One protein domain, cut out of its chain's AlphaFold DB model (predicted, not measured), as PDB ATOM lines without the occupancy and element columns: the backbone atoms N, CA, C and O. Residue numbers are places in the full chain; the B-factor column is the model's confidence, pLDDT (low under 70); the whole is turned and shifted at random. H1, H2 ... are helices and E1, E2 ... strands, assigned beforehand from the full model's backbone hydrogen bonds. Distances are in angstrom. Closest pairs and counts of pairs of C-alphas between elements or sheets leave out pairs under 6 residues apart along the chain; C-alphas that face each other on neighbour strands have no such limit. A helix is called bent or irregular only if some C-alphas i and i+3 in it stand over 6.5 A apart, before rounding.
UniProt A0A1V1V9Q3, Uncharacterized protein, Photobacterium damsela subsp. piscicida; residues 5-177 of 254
ATOM      1  N   GLN A   5     108.693 141.743  84.452       95.62
ATOM      2  CA  GLN A   5     107.455 141.005  84.211       95.62
ATOM      3  C   GLN A   5     107.280 139.850  85.206       95.62
ATOM      4  O   GLN A   5     108.064 138.900  85.203       95.62
ATOM      5  N   PHE A   6     106.202 139.866  85.992       97.06
ATOM      6  CA  PHE A   6     105.813 138.716  86.816       97.06
ATOM      7  C   PHE A   6     105.412 137.520  85.944       97.06
ATOM      8  O   PHE A   6     104.721 137.680  84.939       97.06
ATOM      9  N   GLN A   7     105.841 136.317  86.331       97.38
ATOM     10  CA  GLN A   7     105.550 135.079  85.600       97.38
ATOM     11  C   GLN A   7     104.724 134.099  86.422       97.38
ATOM     12  O   GLN A   7     103.803 133.479  85.893       97.38
ATOM     13  N   ARG A   8     105.063 133.914  87.700       98.00
ATOM     14  CA  ARG A   8     104.394 132.930  88.551       98.00
ATOM     15  C   ARG A   8     104.560 133.268  90.021       98.00
ATOM     16  O   ARG A   8     105.666 133.571  90.445       98.00
ATOM     17  N   LEU A   9     103.487 133.142  90.786       98.44
ATOM     18  CA  LEU A   9     103.481 133.277  92.238       98.44
ATOM     19  C   LEU A   9     103.056 131.948  92.857       98.44
ATOM     20  O   LEU A   9     102.051 131.368  92.448       98.44
ATOM     21  N   VAL A  10     103.812 131.478  93.840       98.19
ATOM     22  CA  VAL A  10     103.469 130.339  94.690       98.19
ATOM     23  C   VAL A  10     103.310 130.858  96.109       98.19
ATOM     24  O   VAL A  10     104.201 131.538  96.612       98.19
ATOM     25  N   LEU A  11     102.183 130.537  96.734       97.25
ATOM     26  CA  LEU A  11     101.891 130.854  98.127       97.25
ATOM     27  C   LEU A  11     101.704 129.555  98.891       97.25
ATOM     28  O   LEU A  11     100.952 128.688  98.448       97.25
ATOM     29  N   LEU A  12     102.371 129.437 100.029       96.31
ATOM     30  CA  LEU A  12     102.256 128.313 100.949       96.31
ATOM     31  C   LEU A  12     101.860 128.861 102.318       96.31
ATOM     32  O   LEU A  12     102.485 129.802 102.791       96.31
ATOM     33  N   SER A  13     100.840 128.280 102.938       94.19
ATOM     34  CA  SER A  13     100.437 128.575 104.313       94.19
ATOM     35  C   SER A  13     100.600 127.314 105.147       94.19
ATOM     36  O   SER A  13      99.904 126.320 104.915       94.19
ATOM     37  N   ASP A  14     101.499 127.362 106.127       88.94
ATOM     38  CA  ASP A  14     101.727 126.227 107.023       88.94
ATOM     39  C   ASP A  14     100.565 126.066 108.009       88.94
ATOM     40  O   ASP A  14     100.120 124.944 108.268       88.94
ATOM     41  N   SER A  15      99.997 127.179 108.488       90.94
ATOM     42  CA  SER A  15      98.865 127.161 109.423       90.94
ATOM     43  C   SER A  15      97.596 126.572 108.802       90.94
ATOM     44  O   SER A  15      96.863 125.840 109.469       90.94
ATOM     45  N   LYS A  16      97.348 126.826 107.510       90.00
ATOM     46  CA  LYS A  16      96.219 126.240 106.769       90.00
ATOM     47  C   LYS A  16      96.565 124.911 106.094       90.00
ATOM     48  O   LYS A  16      95.648 124.218 105.667       90.00
ATOM     49  N   ARG A  17      97.851 124.548 105.994       90.94
ATOM     50  CA  ARG A  17      98.359 123.406 105.206       90.94
ATOM     51  C   ARG A  17      97.897 123.443 103.745       90.94
ATOM     52  O   ARG A  17      97.523 122.420 103.171       90.94
ATOM     53  N   LEU A  18      97.899 124.634 103.152       93.56
ATOM     54  CA  LEU A  18      97.452 124.873 101.780       93.56
ATOM     55  C   LEU A  18      98.554 125.531 100.961       93.56
ATOM     56  O   LEU A  18      99.317 126.354 101.466       93.56
ATOM     57  N   ALA A  19      98.584 125.205  99.672       94.31
ATOM     58  CA  ALA A  19      99.439 125.861  98.698       94.31
ATOM     59  C   ALA A  19      98.627 126.234  97.461       94.31
ATOM     60  O   ALA A  19      97.819 125.440  96.984       94.31
ATOM     61  N   ASN A  20      98.871 127.426  96.928       94.25
ATOM     62  CA  ASN A  20      98.278 127.890  95.682       94.25
ATOM     63  C   ASN A  20      99.361 128.395  94.737       94.25
ATOM     64  O   ASN A  20     100.369 128.964  95.157       94.25
ATOM     65  N   GLN A  21      99.125 128.213  93.440       96.75
ATOM     66  CA  GLN A  21     100.009 128.686  92.386       96.75
ATOM     67  C   GLN A  21      99.217 129.467  91.343       96.75
ATOM     68  O   GLN A  21      98.203 128.998  90.833       96.75
ATOM     69  N   PHE A  22      99.747 130.627  90.964       96.56
ATOM     70  CA  PHE A  22      99.162 131.527  89.979       96.56
ATOM     71  C   PHE A  22     100.192 131.830  88.896       96.56
ATOM     72  O   PHE A  22     101.346 132.116  89.208       96.56
ATOM     73  N   THR A  23      99.791 131.762  87.627       96.62
ATOM     74  CA  THR A  23     100.667 132.034  86.476       96.62
ATOM     75  C   THR A  23     100.186 133.281  85.747       96.62
ATOM     76  O   THR A  23      98.985 133.457  85.562       96.62
ATOM     77  N   PHE A  24     101.124 134.117  85.312       95.75
ATOM     78  CA  PHE A  24     100.877 135.414  84.690       95.75
ATOM     79  C   PHE A  24     101.476 135.436  83.272       95.75
ATOM     80  O   PHE A  24     102.649 135.774  83.089       95.75
ATOM     81  N   PRO A  25     100.718 135.026  82.238       92.19
ATOM     82  CA  PRO A  25     101.153 135.148  80.849       92.19
ATOM     83  C   PRO A  25     101.436 136.605  80.448       92.19
ATOM     84  O   PRO A  25     100.911 137.548  81.041       92.19
ATOM     85  N   LYS A  26     102.238 136.787  79.383       89.69
ATOM     86  CA  LYS A  26     102.611 138.095  78.800       89.69
ATOM     87  C   LYS A  26     101.449 138.751  78.040       89.69
ATOM     88  O   LYS A  26     101.538 138.977  76.835       89.69
ATOM     89  N   ARG A  27     100.332 138.980  78.726       89.88
ATOM     90  CA  ARG A  27      99.108 139.631  78.238       89.88
ATOM     91  C   ARG A  27      98.381 140.287  79.414       89.88
ATOM     92  O   ARG A  27      98.856 140.248  80.547       89.88
ATOM     93  N   LEU A  28      97.224 140.878  79.139       90.31
ATOM     94  CA  LEU A  28      96.306 141.326  80.177       90.31
ATOM     95  C   LEU A  28      95.889 140.134  81.054       90.31
ATOM     96  O   LEU A  28      95.388 139.133  80.542       90.31
ATOM     97  N   ASN A  29      96.096 140.259  82.363       91.62
ATOM     98  CA  ASN A  29      95.667 139.285  83.361       91.62
ATOM     99  C   ASN A  29      94.471 139.872  84.116       91.62
ATOM    100  O   ASN A  29      94.615 140.889  84.791       91.62
ATOM    101  N   LEU A  30      93.301 139.247  83.989       91.06
ATOM    102  CA  LEU A  30      92.088 139.672  84.683       91.06
ATOM    103  C   LEU A  30      91.814 138.727  85.857       91.06
ATOM    104  O   LEU A  30      91.554 137.543  85.656       91.06
ATOM    105  N   VAL A  31      91.859 139.260  87.078       87.75
ATOM    106  CA  VAL A  31      91.522 138.519  88.301       87.75
ATOM    107  C   VAL A  31      90.075 138.832  88.670       87.75
ATOM    108  O   VAL A  31      89.775 139.922  89.160       87.75
ATOM    109  N   THR A  32      89.170 137.887  88.426       85.56
ATOM    110  CA  THR A  32      87.745 138.012  88.761       85.56
ATOM    111  C   THR A  32      87.371 137.137  89.950       85.56
ATOM    112  O   THR A  32      88.129 136.279  90.397       85.56
ATOM    113  N   GLY A  33      86.191 137.394  90.501       80.94
ATOM    114  CA  GLY A  33      85.638 136.643  91.610       80.94
ATOM    115  C   GLY A  33      84.138 136.803  91.669       80.94
ATOM    116  O   GLY A  33      83.625 137.834  91.243       80.94
ATOM    117  N   SER A  34      83.456 135.799  92.207       76.56
ATOM    118  CA  SER A  34      82.009 135.844  92.421       76.56
ATOM    119  C   SER A  34      81.596 136.877  93.472       76.56
ATOM    120  O   SER A  34      80.458 137.326  93.448       76.56
ATOM    121  N   ASP A  35      82.512 137.261  94.368       71.56
ATOM    122  CA  ASP A  35      82.247 138.191  95.466       71.56
ATOM    123  C   ASP A  35      83.464 139.093  95.773       71.56
ATOM    124  O   ASP A  35      84.589 138.855  95.304       71.56
ATOM    125  N   ASN A  36      83.258 140.145  96.566       64.06
ATOM    126  CA  ASN A  36      84.231 141.188  96.890       64.06
ATOM    127  C   ASN A  36      85.358 140.745  97.840       64.06
ATOM    128  O   ASN A  36      86.397 141.403  97.860       64.06
ATOM    129  N   SER A  37      85.256 139.575  98.477       66.56
ATOM    130  CA  SER A  37      86.179 139.153  99.550       66.56
ATOM    131  C   SER A  37      86.915 137.832  99.306       66.56
ATOM    132  O   SER A  37      87.482 137.257 100.223       66.56
ATOM    133  N   ILE A  38      86.981 137.350  98.064       70.12
ATOM    134  CA  ILE A  38      87.632 136.061  97.754       70.12
ATOM    135  C   ILE A  38      89.174 136.121  97.643       70.12
ATOM    136  O   ILE A  38      89.793 135.217  97.094       70.12
ATOM    137  N   GLY A  39      89.807 137.216  98.083       78.81
ATOM    138  CA  GLY A  39      91.270 137.361  98.054       78.81
ATOM    139  C   GLY A  39      91.873 137.904  96.749       78.81
ATOM    140  O   GLY A  39      93.076 137.786  96.541       78.81
ATOM    141  N   LYS A  40      91.082 138.547  95.876       87.44
ATOM    142  CA  LYS A  40      91.585 139.171  94.627       87.44
ATOM    143  C   LYS A  40      92.674 140.214  94.902       87.44
ATOM    144  O   LYS A  40      93.763 140.151  94.339       87.44
ATOM    145  N   SER A  41      92.386 141.149  95.808       88.19
ATOM    146  CA  SER A  41      93.344 142.180  96.222       88.19
ATOM    147  C   SER A  41      94.533 141.555  96.948       88.19
ATOM    148  O   SER A  41      95.668 141.953  96.720       88.19
ATOM    149  N   THR A  42      94.289 140.523  97.758       90.75
ATOM    150  CA  THR A  42      95.327 139.761  98.460       90.75
ATOM    151  C   THR A  42      96.307 139.110  97.488       90.75
ATOM    152  O   THR A  42      97.512 139.215  97.693       90.75
ATOM    153  N   LEU A  43      95.834 138.516  96.387       92.69
ATOM    154  CA  LEU A  43      96.695 137.949  95.345       92.69
ATOM    155  C   LEU A  43      97.651 138.998  94.762       92.69
ATOM    156  O   LEU A  43      98.854 138.758  94.683       92.69
ATOM    157  N   VAL A  44      97.127 140.171  94.392       92.62
ATOM    158  CA  VAL A  44      97.941 141.263  93.837       92.62
ATOM    159  C   VAL A  44      98.947 141.768  94.870       92.62
ATOM    160  O   VAL A  44     100.125 141.905  94.555       92.62
ATOM    161  N   LYS A  45      98.520 141.970  96.120       93.75
ATOM    162  CA  LYS A  45      99.405 142.379  97.222       93.75
ATOM    163  C   LYS A  45     100.545 141.386  97.435       93.75
ATOM    164  O   LYS A  45     101.678 141.802  97.632       93.75
ATOM    165  N   ASN A  46     100.289 140.085  97.316       95.56
ATOM    166  CA  ASN A  46     101.335 139.077  97.473       95.56
ATOM    167  C   ASN A  46     102.431 139.142  96.397       95.56
ATOM    168  O   ASN A  46     103.561 138.766  96.693       95.56
ATOM    169  N   LEU A  47     102.151 139.647  95.187       96.50
ATOM    170  CA  LEU A  47     103.199 139.889  94.184       96.50
ATOM    171  C   LEU A  47     104.222 140.907  94.698       96.50
ATOM    172  O   LEU A  47     105.425 140.667  94.641       96.50
ATOM    173  N   PHE A  48     103.728 142.021  95.237       96.19
ATOM    174  CA  PHE A  48     104.565 143.094  95.765       96.19
ATOM    175  C   PHE A  48     105.210 142.710  97.097       96.19
ATOM    176  O   PHE A  48     106.383 142.989  97.323       96.19
ATOM    177  N   TRP A  49     104.484 142.005  97.963       96.25
ATOM    178  CA  TRP A  49     105.043 141.520  99.221       96.25
ATOM    179  C   TRP A  49     106.219 140.568  98.997       96.25
ATOM    180  O   TRP A  49     107.281 140.753  99.593       96.25
ATOM    181  N   ALA A  50     106.068 139.601  98.082       97.19
ATOM    182  CA  ALA A  50     107.104 138.619  97.776       97.19
ATOM    183  C   ALA A  50     108.408 139.253  97.268       97.19
ATOM    184  O   ALA A  50     109.478 138.728  97.555       97.19
ATOM    185  N   ILE A  51     108.324 140.367  96.533       96.44
ATOM    186  CA  ILE A  51     109.488 141.060  95.961       96.44
ATOM    187  C   ILE A  51     110.083 142.134  96.882       96.44
ATOM    188  O   ILE A  51     111.027 142.807  96.487       96.44
ATOM    189  N   GLY A  52     109.571 142.282  98.108       95.38
ATOM    190  CA  GLY A  52     110.143 143.177  99.121       95.38
ATOM    191  C   GLY A  52     109.439 144.526  99.282       95.38
ATOM    192  O   GLY A  52     110.052 145.483  99.752       95.38
ATOM    193  N   CYS A  53     108.167 144.631  98.897       95.38
ATOM    194  CA  CYS A  53     107.303 145.749  99.278       95.38
ATOM    195  C   CYS A  53     106.447 145.396 100.507       95.38
ATOM    196  O   CYS A  53     106.284 144.224 100.840       95.38
ATOM    197  N   GLU A  54     105.813 146.399 101.121       93.50
ATOM    198  CA  GLU A  54     104.913 146.210 102.271       93.50
ATOM    199  C   GLU A  54     103.484 146.693 101.978       93.50
ATOM    200  O   GLU A  54     103.096 147.785 102.388       93.50
ATOM    201  N   PRO A  55     102.666 145.954 101.218       92.69
ATOM    202  CA  PRO A  55     101.267 146.329 101.038       92.69
ATOM    203  C   PRO A  55     100.458 146.099 102.322       92.69
ATOM    204  O   PRO A  55     100.717 145.172 103.084       92.69
ATOM    205  N   LEU A  56      99.406 146.895 102.528       90.31
ATOM    206  CA  LEU A  56      98.527 146.751 103.693       90.31
ATOM    207  C   LEU A  56      97.708 145.452 103.608       90.31
ATOM    208  O   LEU A  56      96.788 145.349 102.789       90.31
ATOM    209  N   PHE A  57      97.990 144.493 104.483       89.50
ATOM    210  CA  PHE A  57      97.176 143.290 104.684       89.50
ATOM    211  C   PHE A  57      96.210 143.445 105.863       89.50
ATOM    212  O   PHE A  57      96.453 144.238 106.772       89.50
ATOM    213  N   ASP A  58      95.115 142.683 105.842       87.50
ATOM    214  CA  ASP A  58      94.260 142.514 107.017       87.50
ATOM    215  C   ASP A  58      94.917 141.589 108.059       87.50
ATOM    216  O   ASP A  58      95.856 140.843 107.767       87.50
ATOM    217  N   GLU A  59      94.442 141.673 109.302       86.50
ATOM    218  CA  GLU A  59      94.993 140.903 110.425       86.50
ATOM    219  C   GLU A  59      94.792 139.390 110.256       86.50
ATOM    220  O   GLU A  59      95.648 138.598 110.653       86.50
ATOM    221  N   GLU A  60      93.705 138.975 109.596       86.44
ATOM    222  CA  GLU A  60      93.468 137.565 109.286       86.44
ATOM    223  C   GLU A  60      94.571 137.019 108.370       86.44
ATOM    224  O   GLU A  60      95.153 135.973 108.661       86.44
ATOM    225  N   TRP A  61      94.926 137.742 107.304       87.62
ATOM    226  CA  TRP A  61      95.987 137.331 106.393       87.62
ATOM    227  C   TRP A  61      97.341 137.229 107.087       87.62
ATOM    228  O   TRP A  61      98.055 136.244 106.885       87.62
ATOM    229  N   LYS A  62      97.677 138.200 107.944       85.81
ATOM    230  CA  LYS A  62      98.932 138.193 108.714       85.81
ATOM    231  C   LYS A  62      99.057 136.961 109.618       85.81
ATOM    232  O   LYS A  62     100.166 136.487 109.842       85.81
ATOM    233  N   SER A  63      97.938 136.397 110.079       86.75
ATOM    234  CA  SER A  63      97.924 135.190 110.919       86.75
ATOM    235  C   SER A  63      98.153 133.870 110.159       86.75
ATOM    236  O   SER A  63      98.368 132.826 110.775       86.75
ATOM    237  N   ASN A  64      98.134 133.880 108.820       87.50
ATOM    238  CA  ASN A  64      98.154 132.659 108.004       87.50
ATOM    239  C   ASN A  64      99.552 132.047 107.764       87.50
ATOM    240  O   ASN A  64      99.646 131.098 106.988       87.50
ATOM    241  N   ASP A  65     100.611 132.551 108.409       91.75
ATOM    242  CA  ASP A  65     101.994 132.037 108.311       91.75
ATOM    243  C   ASP A  65     102.407 131.704 106.863       91.75
ATOM    244  O   ASP A  65     102.607 130.549 106.474       91.75
ATOM    245  N   VAL A  66     102.402 132.741 106.019       94.38
ATOM    246  CA  VAL A  66     102.517 132.600 104.564       94.38
ATOM    247  C   VAL A  66     103.968 132.729 104.104       94.38
ATOM    248  O   VAL A  66     104.679 133.667 104.460       94.38
ATOM    249  N   LYS A  67     104.382 131.810 103.232       96.62
ATOM    250  CA  LYS A  67     105.616 131.856 102.442       96.62
ATOM    251  C   LYS A  67     105.265 132.153 100.994       96.62
ATOM    252  O   LYS A  67     104.345 131.543 100.443       96.62
ATOM    253  N   ALA A  68     106.021 133.040 100.361       97.88
ATOM    254  CA  ALA A  68     105.863 133.341  98.946       97.88
ATOM    255  C   ALA A  68     107.109 132.963  98.146       97.88
ATOM    256  O   ALA A  68     108.242 133.112  98.606       97.88
ATOM    257  N   ILE A  69     106.888 132.498  96.919       98.38
ATOM    258  CA  ILE A  69     107.918 132.366  95.890       98.38
ATOM    259  C   ILE A  69     107.387 133.021  94.624       98.38
ATOM    260  O   ILE A  69     106.373 132.598  94.067       98.38
ATOM    261  N   LEU A  70     108.086 134.041  94.156       98.62
ATOM    262  CA  LEU A  70     107.768 134.775  92.950       98.62
ATOM    263  C   LEU A  70     108.849 134.535  91.898       98.62
ATOM    264  O   LEU A  70     110.043 134.700  92.133       98.62
ATOM    265  N   TYR A  71     108.388 134.168  90.713       98.50
ATOM    266  CA  TYR A  71     109.182 134.027  89.506       98.50
ATOM    267  C   TYR A  71     108.863 135.206  88.604       98.50
ATOM    268  O   TYR A  71     107.687 135.488  88.328       98.50
ATOM    269  N   PHE A  72     109.898 135.877  88.126       98.06
ATOM    270  CA  PHE A  72     109.757 137.045  87.272       98.06
ATOM    271  C   PHE A  72     110.909 137.140  86.278       98.06
ATOM    272  O   PHE A  72     111.937 136.480  86.413       98.06
ATOM    273  N   LYS A  73     110.709 137.956  85.250       97.56
ATOM    274  CA  LYS A  73     111.724 138.296  84.261       97.56
ATOM    275  C   LYS A  73     112.142 139.738  84.415       97.56
ATOM    276  O   LYS A  73     111.280 140.597  84.578       97.56
ATOM    277  N   VAL A  74     113.435 139.985  84.270       96.81
ATOM    278  CA  VAL A  74     113.972 141.312  83.985       96.81
ATOM    279  C   VAL A  74     114.592 141.246  82.595       96.81
ATOM    280  O   VAL A  74     115.555 140.515  82.358       96.81
ATOM    281  N   ASN A  75     113.981 141.940  81.637       92.69
ATOM    282  CA  ASN A  75     114.220 141.763  80.205       92.69
ATOM    283  C   ASN A  75     114.106 140.283  79.779       92.69
ATOM    284  O   ASN A  75     113.003 139.741  79.690       92.69
ATOM    285  N   GLN A  76     115.234 139.629  79.491       92.31
ATOM    286  CA  GLN A  76     115.296 138.233  79.040       92.31
ATOM    287  C   GLN A  76     115.712 137.265  80.156       92.31
ATOM    288  O   GLN A  76     115.566 136.054  79.993       92.31
ATOM    289  N   GLN A  77     116.186 137.783  81.291       97.06
ATOM    290  CA  GLN A  77     116.739 136.988  82.378       97.06
ATOM    291  C   GLN A  77     115.652 136.611  83.391       97.06
ATOM    292  O   GLN A  77     114.829 137.443  83.772       97.06
ATOM    293  N   GLU A  78     115.636 135.346  83.813       97.88
ATOM    294  CA  GLU A  78     114.690 134.821  84.806       97.88
ATOM    295  C   GLU A  78     115.269 134.921  86.220       97.88
ATOM    296  O   GLU A  78     116.411 134.521  86.458       97.88
ATOM    297  N   TYR A  79     114.449 135.396  87.157       98.44
ATOM    298  CA  TYR A  79     114.771 135.558  88.572       98.44
ATOM    299  C   TYR A  79     113.756 134.839  89.448       98.44
ATOM    300  O   TYR A  79     112.605 134.593  89.061       98.44
ATOM    301  N   ILE A  80     114.212 134.514  90.651       98.44
ATOM    302  CA  ILE A  80     113.396 133.981  91.730       98.44
ATOM    303  C   ILE A  80     113.611 134.877  92.940       98.44
ATOM    304  O   ILE A  80     114.747 135.168  93.306       98.44
ATOM    305  N   VAL A  81     112.511 135.266  93.577       98.50
ATOM    306  CA  VAL A  81     112.527 135.779  94.942       98.50
ATOM    307  C   VAL A  81     111.623 134.908  95.803       98.50
ATOM    308  O   VAL A  81     110.510 134.566  95.406       98.50
ATOM    309  N   SER A  82     112.108 134.500  96.966       98.00
ATOM    310  CA  SER A  82     111.297 133.859  97.992       98.00
ATOM    311  C   SER A  82     111.342 134.689  99.253       98.00
ATOM    312  O   SER A  82     112.402 135.180  99.630       98.00
ATOM    313  N   ARG A  83     110.190 134.825  99.902       97.31
ATOM    314  CA  ARG A  83     110.048 135.586 101.131       97.31
ATOM    315  C   ARG A  83     109.306 134.781 102.184       97.31
ATOM    316  O   ARG A  83     108.273 134.166 101.901       97.31
ATOM    317  N   TYR A  84     109.829 134.832 103.400       95.81
ATOM    318  CA  TYR A  84     109.168 134.381 104.611       95.81
ATOM    319  C   TYR A  84     109.510 135.348 105.734       95.81
ATOM    320  O   TYR A  84     110.693 135.546 105.996       95.81
ATOM    321  N   THR A  85     108.492 135.949 106.354       91.19
ATOM    322  CA  THR A  85     108.662 137.064 107.300       91.19
ATOM    323  C   THR A  85     109.587 138.146 106.709       91.19
ATOM    324  O   THR A  85     109.252 138.733 105.674       91.19
ATOM    325  N   ASP A  86     110.760 138.353 107.302       90.19
ATOM    326  CA  ASP A  86     111.794 139.287 106.841       90.19
ATOM    327  C   ASP A  86     112.907 138.594 106.040       90.19
ATOM    328  O   ASP A  86     113.731 139.247 105.401       90.19
ATOM    329  N   GLY A  87     112.937 137.258 106.053       96.12
ATOM    330  CA  GLY A  87     113.906 136.456 105.321       96.12
ATOM    331  C   GLY A  87     113.608 136.445 103.827       96.12
ATOM    332  O   GLY A  87     112.512 136.071 103.402       96.12
ATOM    333  N   ILE A  88     114.611 136.802 103.027       98.25
ATOM    334  CA  ILE A  88     114.503 136.885 101.571       98.25
ATOM    335  C   ILE A  88     115.584 136.018 100.942       98.25
ATOM    336  O   ILE A  88     116.743 136.059 101.352       98.25
ATOM    337  N   TYR A  89     115.208 135.251  99.928       98.25
ATOM    338  CA  TYR A  89     116.140 134.605  99.015       98.25
ATOM    339  C   TYR A  89     115.938 135.192  97.633       98.25
ATOM    340  O   TYR A  89     114.818 135.156  97.130       98.25
ATOM    341  N   PHE A  90     116.990 135.713  97.015       98.50
ATOM    342  CA  PHE A  90     116.901 136.356  95.709       98.50
ATOM    343  C   PHE A  90     118.077 135.966  94.818       98.50
ATOM    344  O   PHE A  90     119.182 135.700  95.286       98.50
ATOM    345  N   GLY A  91     117.814 135.873  93.518       97.81
ATOM    346  CA  GLY A  91     118.841 135.627  92.521       97.81
ATOM    347  C   GLY A  91     118.272 135.155  91.193       97.81
ATOM    348  O   GLY A  91     117.056 135.043  90.988       97.81
ATOM    349  N   ARG A  92     119.182 134.859  90.269       97.88
ATOM    350  CA  ARG A  92     118.839 134.327  88.952       97.88
ATOM    351  C   ARG A  92     118.345 132.892  89.083       97.88
ATOM    352  O   ARG A  92     118.839 132.085  89.869       97.88
ATOM    353  N   LYS A  93     117.351 132.540  88.279       96.56
ATOM    354  CA  LYS A  93     116.853 131.169  88.232       96.56
ATOM    355  C   LYS A  93     117.957 130.233  87.734       96.56
ATOM    356  O   LYS A  93     118.535 130.465  86.677       96.56
ATOM    357  N   GLY A  94     118.199 129.156  88.478       93.44
ATOM    358  CA  GLY A  94     119.238 128.170  88.162       93.44
ATOM    359  C   GLY A  94     120.595 128.443  88.814       93.44
ATOM    360  O   GLY A  94     121.511 127.652  88.615       93.44
ATOM    361  N   THR A  95     120.727 129.510  89.609       95.69
ATOM    362  CA  THR A  95     121.910 129.766  90.442       95.69
ATOM    363  C   THR A  95     121.596 129.544  91.921       95.69
ATOM    364  O   THR A  95     120.442 129.348  92.311       95.69
ATOM    365  N   VAL A  96     122.631 129.581  92.764       96.12
ATOM    366  CA  VAL A  96     122.447 129.693  94.215       96.12
ATOM    367  C   VAL A  96     121.801 131.051  94.507       96.12
ATOM    368  O   VAL A  96     122.236 132.063  93.958       96.12
ATOM    369  N   LEU A  97     120.742 131.061  95.320       97.50
ATOM    370  CA  LEU A  97     120.076 132.294  95.741       97.50
ATOM    371  C   LEU A  97     120.815 132.884  96.942       97.50
ATOM    372  O   LEU A  97     121.108 132.168  97.903       97.50
ATOM    373  N   ALA A  98     121.077 134.184  96.896       98.06
ATOM    374  CA  ALA A  98     121.602 134.922  98.032       98.06
ATOM    375  C   ALA A  98     120.511 135.082  99.098       98.06
ATOM    376  O   ALA A  98     119.322 135.153  98.776       98.06
ATOM    377  N   LYS A  99     120.917 135.101 100.371       98.00
ATOM    378  CA  LYS A  99     120.018 135.211 101.524       98.00
ATOM    379  C   LYS A  99     120.174 136.577 102.179       98.00
ATOM    380  O   LYS A  99     121.286 136.974 102.512       98.00
ATOM    381  N   TYR A 100     119.049 137.207 102.480       98.12
ATOM    382  CA  TYR A 100     118.971 138.506 103.134       98.12
ATOM    383  C   TYR A 100     118.020 138.437 104.330       98.12
ATOM    384  O   TYR A 100     117.117 137.598 104.381       98.12
ATOM    385  N   SER A 101     118.247 139.308 105.310       96.56
ATOM    386  CA  SER A 101     117.462 139.389 106.550       96.56
ATOM    387  C   SER A 101     116.464 140.546 106.581       96.56
ATOM    388  O   SER A 101     115.718 140.661 107.547       96.56
ATOM    389  N   LYS A 102     116.490 141.430 105.579       95.12
ATOM    390  CA  LYS A 102     115.621 142.606 105.471       95.12
ATOM    391  C   LYS A 102     115.535 143.081 104.020       95.12
ATOM    392  O   LYS A 102     116.409 142.768 103.215       95.12
ATOM    393  N   VAL A 103     114.510 143.880 103.715       95.19
ATOM    394  CA  VAL A 103     114.270 144.451 102.374       95.19
ATOM    395  C   VAL A 103     115.157 145.663 102.033       95.19
ATOM    396  O   VAL A 103     115.113 146.150 100.909       95.19
ATOM    397  N   THR A 104     115.928 146.184 102.990       94.12
ATOM    398  CA  THR A 104     116.822 147.349 102.824       94.12
ATOM    399  C   THR A 104     118.300 146.943 102.815       94.12
ATOM    400  O   THR A 104     118.643 145.828 103.212       94.12
ATOM    401  N   GLY A 105     119.197 147.851 102.418       94.12
ATOM    402  CA  GLY A 105     120.635 147.570 102.292       94.12
ATOM    403  C   GLY A 105     120.916 146.633 101.117       94.12
ATOM    404  O   GLY A 105     120.291 146.783 100.073       94.12
ATOM    405  N   GLN A 106     121.758 145.612 101.317       97.00
ATOM    406  CA  GLN A 106     122.246 144.747 100.232       97.00
ATOM    407  C   GLN A 106     121.151 144.153  99.333       97.00
ATOM    408  O   GLN A 106     121.318 144.086  98.125       97.00
ATOM    409  N   PHE A 107     120.005 143.739  99.887       97.75
ATOM    410  CA  PHE A 107     118.914 143.231  99.046       97.75
ATOM    411  C   PHE A 107     118.369 144.305  98.096       97.75
ATOM    412  O   PHE A 107     118.057 144.007  96.945       97.75
ATOM    413  N   ALA A 108     118.227 145.539  98.584       97.19
ATOM    414  CA  ALA A 108     117.756 146.657  97.780       97.19
ATOM    415  C   ALA A 108     118.765 147.001  96.680       97.19
ATOM    416  O   ALA A 108     118.346 147.187  95.543       97.19
ATOM    417  N   GLU A 109     120.059 147.012  97.007       97.25
ATOM    418  CA  GLU A 109     121.165 147.257  96.070       97.25
ATOM    419  C   GLU A 109     121.221 146.187  94.970       97.25
ATOM    420  O   GLU A 109     121.141 146.512  93.786       97.25
ATOM    421  N   ASP A 110     121.239 144.906  95.350       97.62
ATOM    422  CA  ASP A 110     121.296 143.790  94.400       97.62
ATOM    423  C   ASP A 110     120.043 143.755  93.508       97.62
ATOM    424  O   ASP A 110     120.107 143.475  92.308       97.62
ATOM    425  N   PHE A 111     118.869 144.058  94.072       97.88
ATOM    426  CA  PHE A 111     117.643 144.195  93.289       97.88
ATOM    427  C   PHE A 111     117.740 145.371  92.308       97.88
ATOM    428  O   PHE A 111     117.397 145.208  91.133       97.88
ATOM    429  N   ALA A 112     118.187 146.536  92.783       97.00
ATOM    430  CA  ALA A 112     118.312 147.766  92.012       97.00
ATOM    431  C   ALA A 112     119.264 147.606  90.824       97.00
ATOM    432  O   ALA A 112     118.899 147.989  89.710       97.00
ATOM    433  N   GLU A 113     120.415 146.959  91.014       96.38
ATOM    434  CA  GLU A 113     121.364 146.638  89.942       96.38
ATOM    435  C   GLU A 113     120.694 145.779  88.854       96.38
ATOM    436  O   GLU A 113     120.739 146.066  87.642       96.38
ATOM    437  N   GLU A 114     119.984 144.733  89.282       96.38
ATOM    438  CA  GLU A 114     119.361 143.798  88.357       96.38
ATOM    439  C   GLU A 114     118.241 144.460  87.545       96.38
ATOM    440  O   GLU A 114     118.156 144.204  86.340       96.38
ATOM    441  N   VAL A 115     117.456 145.379  88.131       95.69
ATOM    442  CA  VAL A 115     116.401 146.140  87.425       95.69
ATOM    443  C   VAL A 115     116.871 147.459  86.789       95.69
ATOM    444  O   VAL A 115     116.137 148.047  85.987       95.69
ATOM    445  N   GLY A 116     118.101 147.900  87.063       94.81
ATOM    446  CA  GLY A 116     118.641 149.196  86.637       94.81
ATOM    447  C   GLY A 116     117.849 150.366  87.226       94.81
ATOM    448  O   GLY A 116     117.228 151.125  86.466       94.81
ATOM    449  N   PHE A 117     117.783 150.413  88.558       94.75
ATOM    450  CA  PHE A 117     117.101 151.427  89.359       94.75
ATOM    451  C   PHE A 117     118.108 152.199  90.219       94.75
ATOM    452  O   PHE A 117     118.319 151.886  91.381       94.75
ATOM    453  N   ASP A 118     118.692 153.234  89.633       93.06
ATOM    454  CA  ASP A 118     119.829 153.978  90.196       93.06
ATOM    455  C   ASP A 118     119.403 155.137  91.123       93.06
ATOM    456  O   ASP A 118     120.146 156.092  91.329       93.06
ATOM    457  N   LEU A 119     118.165 155.117  91.622       93.56
ATOM    458  CA  LEU A 119     117.665 156.158  92.516       93.56
ATOM    459  C   LEU A 119     118.354 156.042  93.876       93.56
ATOM    460  O   LEU A 119     118.221 155.012  94.527       93.56
ATOM    461  N   MET A 120     118.936 157.133  94.365       92.88
ATOM    462  CA  MET A 120     119.356 157.258  95.762       92.88
ATOM    463  C   MET A 120     118.430 158.214  96.514       92.88
ATOM    464  O   MET A 120     117.904 159.176  95.948       92.88
ATOM    465  N   LEU A 121     118.194 157.943  97.799       92.38
ATOM    466  CA  LEU A 121     117.385 158.806  98.660       92.38
ATOM    467  C   LEU A 121     118.125 159.145  99.949       92.38
ATOM    468  O   LEU A 121     118.716 158.282 100.595       92.38
ATOM    469  N   ALA A 122     118.031 160.412 100.354       88.38
ATOM    470  CA  ALA A 122     118.587 160.875 101.615       88.38
ATOM    471  C   ALA A 122     117.843 160.236 102.796       88.38
ATOM    472  O   ALA A 122     116.623 160.384 102.947       88.38
ATOM    473  N   ASN A 123     118.589 159.532 103.640       87.06
ATOM    474  CA  ASN A 123     118.105 158.933 104.871       87.06
ATOM    475  C   ASN A 123     118.083 159.964 106.017       87.06
ATOM    476  O   ASN A 123     118.547 161.098 105.897       87.06
ATOM    477  N   ARG A 124     117.510 159.580 107.161       81.38
ATOM    478  CA  ARG A 124     117.392 160.474 108.331       81.38
ATOM    479  C   ARG A 124     118.704 160.691 109.089       81.38
ATOM    480  O   ARG A 124     118.763 161.576 109.935       81.38
ATOM    481  N   ASN A 125     119.726 159.898 108.793       80.62
ATOM    482  CA  ASN A 125     121.029 159.918 109.446       80.62
ATOM    483  C   ASN A 125     122.070 160.684 108.611       80.62
ATOM    484  O   ASN A 125     123.260 160.425 108.748       80.62
ATOM    485  N   ASN A 126     121.631 161.605 107.745       72.75
ATOM    486  CA  ASN A 126     122.488 162.366 106.831       72.75
ATOM    487  C   ASN A 126     123.349 161.488 105.899       72.75
ATOM    488  O   ASN A 126     124.460 161.874 105.552       72.75
ATOM    489  N   GLY A 127     122.832 160.336 105.471       81.19
ATOM    490  CA  GLY A 127     123.421 159.509 104.416       81.19
ATOM    491  C   GLY A 127     122.505 159.381 103.199       81.19
ATOM    492  O   GLY A 127     121.345 159.795 103.235       81.19
ATOM    493  N   LEU A 128     123.029 158.783 102.133       87.81
ATOM    494  CA  LEU A 128     122.264 158.344 100.967       87.81
ATOM    495  C   LEU A 128     122.136 156.825 101.003       87.81
ATOM    496  O   LEU A 128     123.128 156.134 101.211       87.81
ATOM    497  N   ASP A 129     120.923 156.327 100.778       91.50
ATOM    498  CA  ASP A 129     120.660 154.894 100.712       91.50
ATOM    499  C   ASP A 129     119.997 154.527  99.382       91.50
ATOM    500  O   ASP A 129     119.122 155.251  98.886       91.50
ATOM    501  N   CYS A 130     120.324 153.331  98.885       94.06
ATOM    502  CA  CYS A 130     119.532 152.657  97.866       94.06
ATOM    503  C   CYS A 130     118.163 152.265  98.461       94.06
ATOM    504  O   CYS A 130     118.093 151.484  99.423       94.06
ATOM    505  N   PRO A 131     117.048 152.779  97.922       95.25
ATOM    506  CA  PRO A 131     115.734 152.517  98.468       95.25
ATOM    507  C   PRO A 131     115.241 151.099  98.137       95.25
ATOM    508  O   PRO A 131     115.551 150.557  97.077       95.25
ATOM    509  N   PRO A 132     114.422 150.489  99.014       95.94
ATOM    510  CA  PRO A 132     113.904 149.141  98.815       95.94
ATOM    511  C   PRO A 132     112.959 149.057  97.605       95.94
ATOM    512  O   PRO A 132     112.421 150.083  97.163       95.94
ATOM    513  N   PRO A 133     112.635 147.838  97.125       96.50
ATOM    514  CA  PRO A 133     111.808 147.628  95.931       96.50
ATOM    515  C   PRO A 133     110.451 148.342  95.942       96.50
ATOM    516  O   PRO A 133     109.905 148.645  94.883       96.50
ATOM    517  N   ALA A 134     109.908 148.669  97.120       95.75
ATOM    518  CA  ALA A 134     108.711 149.498  97.253       95.75
ATOM    519  C   ALA A 134     108.775 150.777  96.393       95.75
ATOM    520  O   ALA A 134     107.821 151.072  95.673       95.75
ATOM    521  N   PHE A 135     109.906 151.494  96.403       95.12
ATOM    522  CA  PHE A 135     110.073 152.754  95.670       95.12
ATOM    523  C   PHE A 135     110.124 152.554  94.153       95.12
ATOM    524  O   PHE A 135     109.652 153.415  93.412       95.12
ATOM    525  N   TYR A 136     110.589 151.393  93.689       95.31
ATOM    526  CA  TYR A 136     110.543 151.019  92.276       95.31
ATOM    527  C   TYR A 136     109.102 150.802  91.780       95.31
ATOM    528  O   TYR A 136     108.745 151.223  90.681       95.31
ATOM    529  N   PHE A 137     108.248 150.163  92.589       94.62
ATOM    530  CA  PHE A 137     106.875 149.810  92.195       94.62
ATOM    531  C   PHE A 137     105.835 150.903  92.439       94.62
ATOM    532  O   PHE A 137     104.734 150.840  91.893       94.62
ATOM    533  N   LEU A 138     106.179 151.909  93.235       92.25
ATOM    534  CA  LEU A 138     105.304 153.004  93.647       92.25
ATOM    535  C   LEU A 138     104.552 153.725  92.499       92.25
ATOM    536  O   LEU A 138     103.354 153.951  92.661       92.25
ATOM    537  N   PRO A 139     105.177 154.050  91.344       90.19
ATOM    538  CA  PRO A 139     104.468 154.639  90.198       90.19
ATOM    539  C   PRO A 139     103.485 153.695  89.499       90.19
ATOM    540  O   PRO A 139     102.601 154.147  88.774       90.19
ATOM    541  N   PHE A 140     103.679 152.386  89.649       89.38
ATOM    542  CA  PHE A 140     103.022 151.359  88.837       89.38
ATOM    543  C   PHE A 140     101.964 150.571  89.613       89.38
ATOM    544  O   PHE A 140     101.347 149.658  89.061       89.38
ATOM    545  N   TYR A 141     101.756 150.904  90.886       89.62
ATOM    546  CA  TYR A 141     100.824 150.220  91.766       89.62
ATOM    547  C   TYR A 141      99.828 151.194  92.395       89.62
ATOM    548  O   TYR A 141     100.201 152.179  93.026       89.62
ATOM    549  N   ILE A 142      98.543 150.875  92.241       85.19
ATOM    550  CA  ILE A 142      97.426 151.607  92.836       85.19
ATOM    551  C   ILE A 142      96.638 150.611  93.688       85.19
ATOM    552  O   ILE A 142      96.049 149.662  93.164       85.19
ATOM    553  N   ASP A 143      96.647 150.810  95.004       81.50
ATOM    554  CA  ASP A 143      95.852 150.033  95.953       81.50
ATOM    555  C   ASP A 143      94.442 150.620  96.105       81.50
ATOM    556  O   ASP A 143      94.234 151.829  96.048       81.50
ATOM    557  N   GLN A 144      93.461 149.753  96.361       72.88
ATOM    558  CA  GLN A 144      92.058 150.154  96.505       72.88
ATOM    559  C   GLN A 144      91.771 150.967  97.770       72.88
ATOM    560  O   GLN A 144      90.732 151.614  97.822       72.88
ATOM    561  N   LYS A 145      92.630 150.907  98.796       74.75
ATOM    562  CA  LYS A 145      92.447 151.682 100.029       74.75
ATOM    563  C   LYS A 145      93.378 152.888 100.046       74.75
ATOM    564  O   LYS A 145      92.915 154.013  99.936       74.75
ATOM    565  N   LYS A 146      94.692 152.658 100.122       70.81
ATOM    566  CA  LYS A 146      95.643 153.747 100.407       70.81
ATOM    567  C   LYS A 146      95.855 154.725  99.252       70.81
ATOM    568  O   LYS A 146      96.072 155.909  99.490       70.81
ATOM    569  N   SER A 147      95.812 154.255  98.006       71.19
ATOM    570  CA  SER A 147      96.190 155.089  96.857       71.19
ATOM    571  C   SER A 147      95.128 156.110  96.443       71.19
ATOM    572  O   SER A 147      95.444 156.993  95.649       71.19
ATOM    573  N   TRP A 148      93.900 156.007  96.962       69.94
ATOM    574  CA  TRP A 148      92.842 156.996  96.722       69.94
ATOM    575  C   TRP A 148      92.928 158.200  97.658       69.94
ATOM    576  O   TRP A 148      92.578 159.301  97.242       69.94
ATOM    577  N   ASP A 149      93.424 158.001  98.881       69.06
ATOM    578  CA  ASP A 149      93.581 159.077  99.864       69.06
ATOM    579  C   ASP A 149      94.824 159.920  99.565       69.06
ATOM    580  O   ASP A 149      94.785 161.150  99.596       69.06
ATOM    581  N   GLU A 150      95.938 159.258  99.244       75.94
ATOM    582  CA  GLU A 150      97.187 159.931  98.920       75.94
ATOM    583  C   GLU A 150      97.915 159.212  97.774       75.94
ATOM    584  O   GLU A 150      98.311 158.045  97.904       75.94
ATOM    585  N   PRO A 151      98.167 159.904  96.649       77.31
ATOM    586  CA  PRO A 151      99.010 159.373  95.593       77.31
ATOM    587  C   PRO A 151     100.387 158.988  96.144       77.31
ATOM    588  O   PRO A 151     100.956 159.686  96.994       77.31
ATOM    589  N   TRP A 152     100.958 157.904  95.612       80.12
ATOM    590  CA  TRP A 152     102.291 157.429  95.996       80.12
ATOM    591  C   TRP A 152     102.376 156.974  97.466       80.12
ATOM    592  O   TRP A 152     103.361 157.241  98.152       80.12
ATOM    593  N   ASN A 153     101.323 156.311  97.956       85.12
ATOM    594  CA  ASN A 153     101.242 155.755  99.313       85.12
ATOM    595  C   ASN A 153     100.761 154.285  99.324       85.12
ATOM    596  O   ASN A 153     100.062 153.834 100.226       85.12
ATOM    597  N   GLY A 154     101.091 153.520  98.275       85.94
ATOM    598  CA  GLY A 154     100.612 152.138  98.102       85.94
ATOM    599  C   GLY A 154     101.224 151.106  99.062       85.94
ATOM    600  O   GLY A 154     100.703 149.996  99.170       85.94
ATOM    601  N   PHE A 155     102.301 151.460  99.771       91.94
ATOM    602  CA  PHE A 155     103.054 150.565 100.653       91.94
ATOM    603  C   PHE A 155     103.315 151.202 102.025       91.94
ATOM    604  O   PHE A 155     103.248 152.415 102.197       91.94
ATOM    605  N   GLU A 156     103.611 150.371 103.015       90.50
ATOM    606  CA  GLU A 156     104.066 150.736 104.353       90.50
ATOM    607  C   GLU A 156     105.584 150.936 104.380       90.50
ATOM    608  O   GLU A 156     106.291 150.603 103.431       90.50
ATOM    609  N   GLY A 157     106.092 151.558 105.447       86.62
ATOM    610  CA  GLY A 157     107.532 151.800 105.609       86.62
ATOM    611  C   GLY A 157     108.116 152.924 104.741       86.62
ATOM    612  O   GLY A 157     109.299 153.228 104.858       86.62
ATOM    613  N   LEU A 158     107.308 153.612 103.925       90.00
ATOM    614  CA  LEU A 158     107.781 154.695 103.045       90.00
ATOM    615  C   LEU A 158     108.326 155.915 103.801       90.00
ATOM    616  O   LEU A 158     109.142 156.664 103.270       90.00
ATOM    617  N   GLY A 159     107.911 156.100 105.056       86.75
ATOM    618  CA  GLY A 159     108.349 157.205 105.909       86.75
ATOM    619  C   GLY A 159     109.823 157.155 106.323       86.75
ATOM    620  O   GLY A 159     110.283 158.085 106.987       86.75
ATOM    621  N   GLN A 160     110.569 156.108 105.959       86.50
ATOM    622  CA  GLN A 160     112.010 156.029 106.214       86.50
ATOM    623  C   GLN A 160     112.801 157.152 105.519       86.50
ATOM    624  O   GLN A 160     113.802 157.609 106.067       86.50
ATOM    625  N   TYR A 161     112.296 157.672 104.394       90.62
ATOM    626  CA  TYR A 161     112.849 158.837 103.701       90.62
ATOM    627  C   TYR A 161     111.895 160.026 103.811       90.62
ATOM    628  O   TYR A 161     110.682 159.892 103.634       90.62
ATOM    629  N   SER A 162     112.427 161.212 104.093       84.69
ATOM    630  CA  SER A 162     111.639 162.445 104.116       84.69
ATOM    631  C   SER A 162     111.523 163.025 102.704       84.69
ATOM    632  O   SER A 162     112.469 162.993 101.925       84.69
ATOM    633  N   ASN A 163     110.347 163.550 102.345       85.31
ATOM    634  CA  ASN A 163     110.110 164.264 101.078       85.31
ATOM    635  C   ASN A 163     110.540 163.525  99.787       85.31
ATOM    636  O   ASN A 163     110.720 164.155  98.742       85.31
ATOM    637  N   PHE A 164     110.630 162.191  99.822       91.12
ATOM    638  CA  PHE A 164     111.146 161.375  98.715       91.12
ATOM    639  C   PHE A 164     110.364 161.538  97.407       91.12
ATOM    640  O   PHE A 164     110.931 161.382  96.328       91.12
ATOM    641  N   LYS A 165     109.062 161.863  97.482       91.25
ATOM    642  CA  LYS A 165     108.156 161.922  96.322       91.25
ATOM    643  C   LYS A 165     108.689 162.831  95.217       91.25
ATOM    644  O   LYS A 165     108.584 162.486  94.046       91.25
ATOM    645  N   LYS A 166     109.296 163.971  95.570       90.94
ATOM    646  CA  LYS A 166     109.838 164.922  94.587       90.94
ATOM    647  C   LYS A 166     111.002 164.315  93.801       90.94
ATOM    648  O   LYS A 166     111.007 164.408  92.576       90.94
ATOM    649  N   THR A 167     111.961 163.701  94.491       91.81
ATOM    650  CA  THR A 167     113.121 163.039  93.873       91.81
ATOM    651  C   THR A 167     112.676 161.834  93.052       91.81
ATOM    652  O   THR A 167     113.043 161.720  91.886       91.81
ATOM    653  N   LEU A 168     111.780 161.015  93.612       92.50
ATOM    654  CA  LEU A 168     111.190 159.851  92.956       92.50
ATOM    655  C   LEU A 168     110.522 160.220  91.623       92.50
ATOM    656  O   LEU A 168     110.838 159.644  90.588       92.50
ATOM    657  N   ILE A 169     109.623 161.210  91.632       92.00
ATOM    658  CA  ILE A 169     108.911 161.654  90.425       92.00
ATOM    659  C   ILE A 169     109.904 162.168  89.382       92.00
ATOM    660  O   ILE A 169     109.825 161.778  88.221       92.00
ATOM    661  N   LYS A 170     110.863 163.010  89.784       92.81
ATOM    662  CA  LYS A 170     111.875 163.530  88.859       92.81
ATOM    663  C   LYS A 170     112.709 162.412  88.229       92.81
ATOM    664  O   LYS A 170     112.986 162.490  87.036       92.81
ATOM    665  N   TYR A 171     113.065 161.384  88.994       93.88
ATOM    666  CA  TYR A 171     113.774 160.216  88.479       93.88
ATOM    667  C   TYR A 171     112.951 159.465  87.427       93.88
ATOM    668  O   TYR A 171     113.403 159.291  86.299       93.88
ATOM    669  N   PHE A 172     111.701 159.100  87.737       91.12
ATOM    670  CA  PHE A 172     110.841 158.388  86.781       91.12
ATOM    671  C   PHE A 172     110.474 159.221  85.544       91.12
ATOM    672  O   PHE A 172     110.219 158.659  84.481       91.12
ATOM    673  N   CYS A 173     110.470 160.552  85.654       91.06
ATOM    674  CA  CYS A 173     110.318 161.457  84.514       91.06
ATOM    675  C   CYS A 173     111.607 161.635  83.688       91.06
ATOM    676  O   CYS A 173     111.569 162.331  82.676       91.06
ATOM    677  N   GLY A 174     112.737 161.057  84.108       89.06
ATOM    678  CA  GLY A 174     114.037 161.211  83.450       89.06
ATOM    679  C   GLY A 174     114.705 162.570  83.681       89.06
ATOM    680  O   GLY A 174     115.655 162.907  82.983       89.06
ATOM    681  N   TYR A 175     114.215 163.366  84.635       90.88
ATOM    682  CA  TYR A 175     114.818 164.650  85.001       90.88
ATOM    683  C   TYR A 175     116.092 164.471  85.839       90.88
ATOM    684  O   TYR A 175     116.987 165.307  85.762       90.88
ATOM    685  N   LEU A 176     116.171 163.405  86.644       90.50
ATOM    686  CA  LEU A 176     117.395 163.001  87.347       90.50
ATOM    687  C   LEU A 176     117.953 161.746  86.674       90.50
ATOM    688  O   LEU A 176     117.249 160.741  86.580       90.50
ATOM    689  N   SER A 177     119.191 161.831  86.194       88.00
ATOM    690  CA  SER A 177     119.951 160.715  85.625       88.00
ATOM    691  C   SER A 177     120.736 159.974  86.709       88.00
ATOM    692  O   SER A 177     120.857 160.455  87.832       88.00
TER     693      SER A 177
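AT A GLANCE: This is residues 5 to 177 of the 254 residues of an uncharacterized protein of Photobacterium damsela subsp. piscicida (UniProt A0A1V1V9Q3). A twisted sheet of six strands makes a wall with one face bare; H1 crosses the other face and H3 lies along it, while H4, H5, H6 and long loops build farther out on that side. Residues 33 to 38 stick out. The printed part has 173 residues with six named helices and six named strands, in the order E1 E2 H1 H2 E3 E4 E5 E6 H3 H4 H5 H6, a mixed class. The sheet runs E2 E1 E3 E4 E5 E6, antiparallel throughout; the whole is compact, with a radius of gyration of the C-alphas of 16.3 A and spans of 46 by 41 by 33 A.

HOW THE PARTS SIT: Start at the sheet: its edge strands are E2, residues 18 to 23, and E6, residues 98 to 100; inner ones are E1, 5 to 13, E3, 66 to 74, E4, 77 to 84, and E5, 87 to 92. Look within hydrogen-bond range for N 11 and O 20, 2.9 A, joining E1 and E2; N 10 and O 69, 2.8 A, E1 and E3; N 70 and O 81, 2.8 A, E3 and E4; N 82 and O 89, 2.8 A, E4 and E5; N 88 and O 100, 3.0 A, E5 and E6. E3 to E6 form a meander, each strand the antiparallel neighbour of the one before. H1, residues 40 to 50, is on the sheet at a height of 8.8 A, across the strands; its closest C-alphas to E3 are Ala 50 and Ala 68, 5.5 A. H3, residues 106 to 115, is on the same face at 9.4 A, making two layers, helices over one face; Tyr 100 and Phe 107 are its closest C-alphas to E6, 6.2 A. H2, residues 59 to 62, is not on the sheet; E2, H1, H2, E3 form a split strand-helix-strand unit, E1 between its strands, with a right-handed crossover. H4, residues 133 to 140, is irregular, with C-alphas 136 and 139 7.4 A apart; it only just touches H3, with 3 pairs of C-alphas within 8 A, the closest Ala 108 and Pro 133, 6.3 A. H6, residues 164 to 172, is close to H4 but not clearly touching, closest C-alphas Phe 135 and Leu 168, 7.7 A; H5, residues 146 to 149, is apart from both. Every O i to N i+4 pair is within hydrogen-bond range in H3 and H6, 6 of 7 in H1 and 2 of 4 in H4; H2 and H5 are too short for one.

IN THESE COORDINATES: Find C-alpha 5 at (107.455, 141.005, 84.211); from there E1 runs 24.7 A. E3 spans 25.1 A and E4 23.6 A. H1 starts at C-alpha 40 (91.585, 139.171, 94.627) and spans 15.8 A; H6 ends at C-alpha 172 (110.841, 158.388, 86.781).

THE WHOLE: The two C-alphas farthest apart, Ser 34 and Asn 126, are 50.5 A apart; the printed part has no cut. Long links are E2 to H1, H3 to H4 and H5 to H6. Mean pLDDT of the printed part is 91.1; residues 36 to 37 and 148 to 149 are under 70.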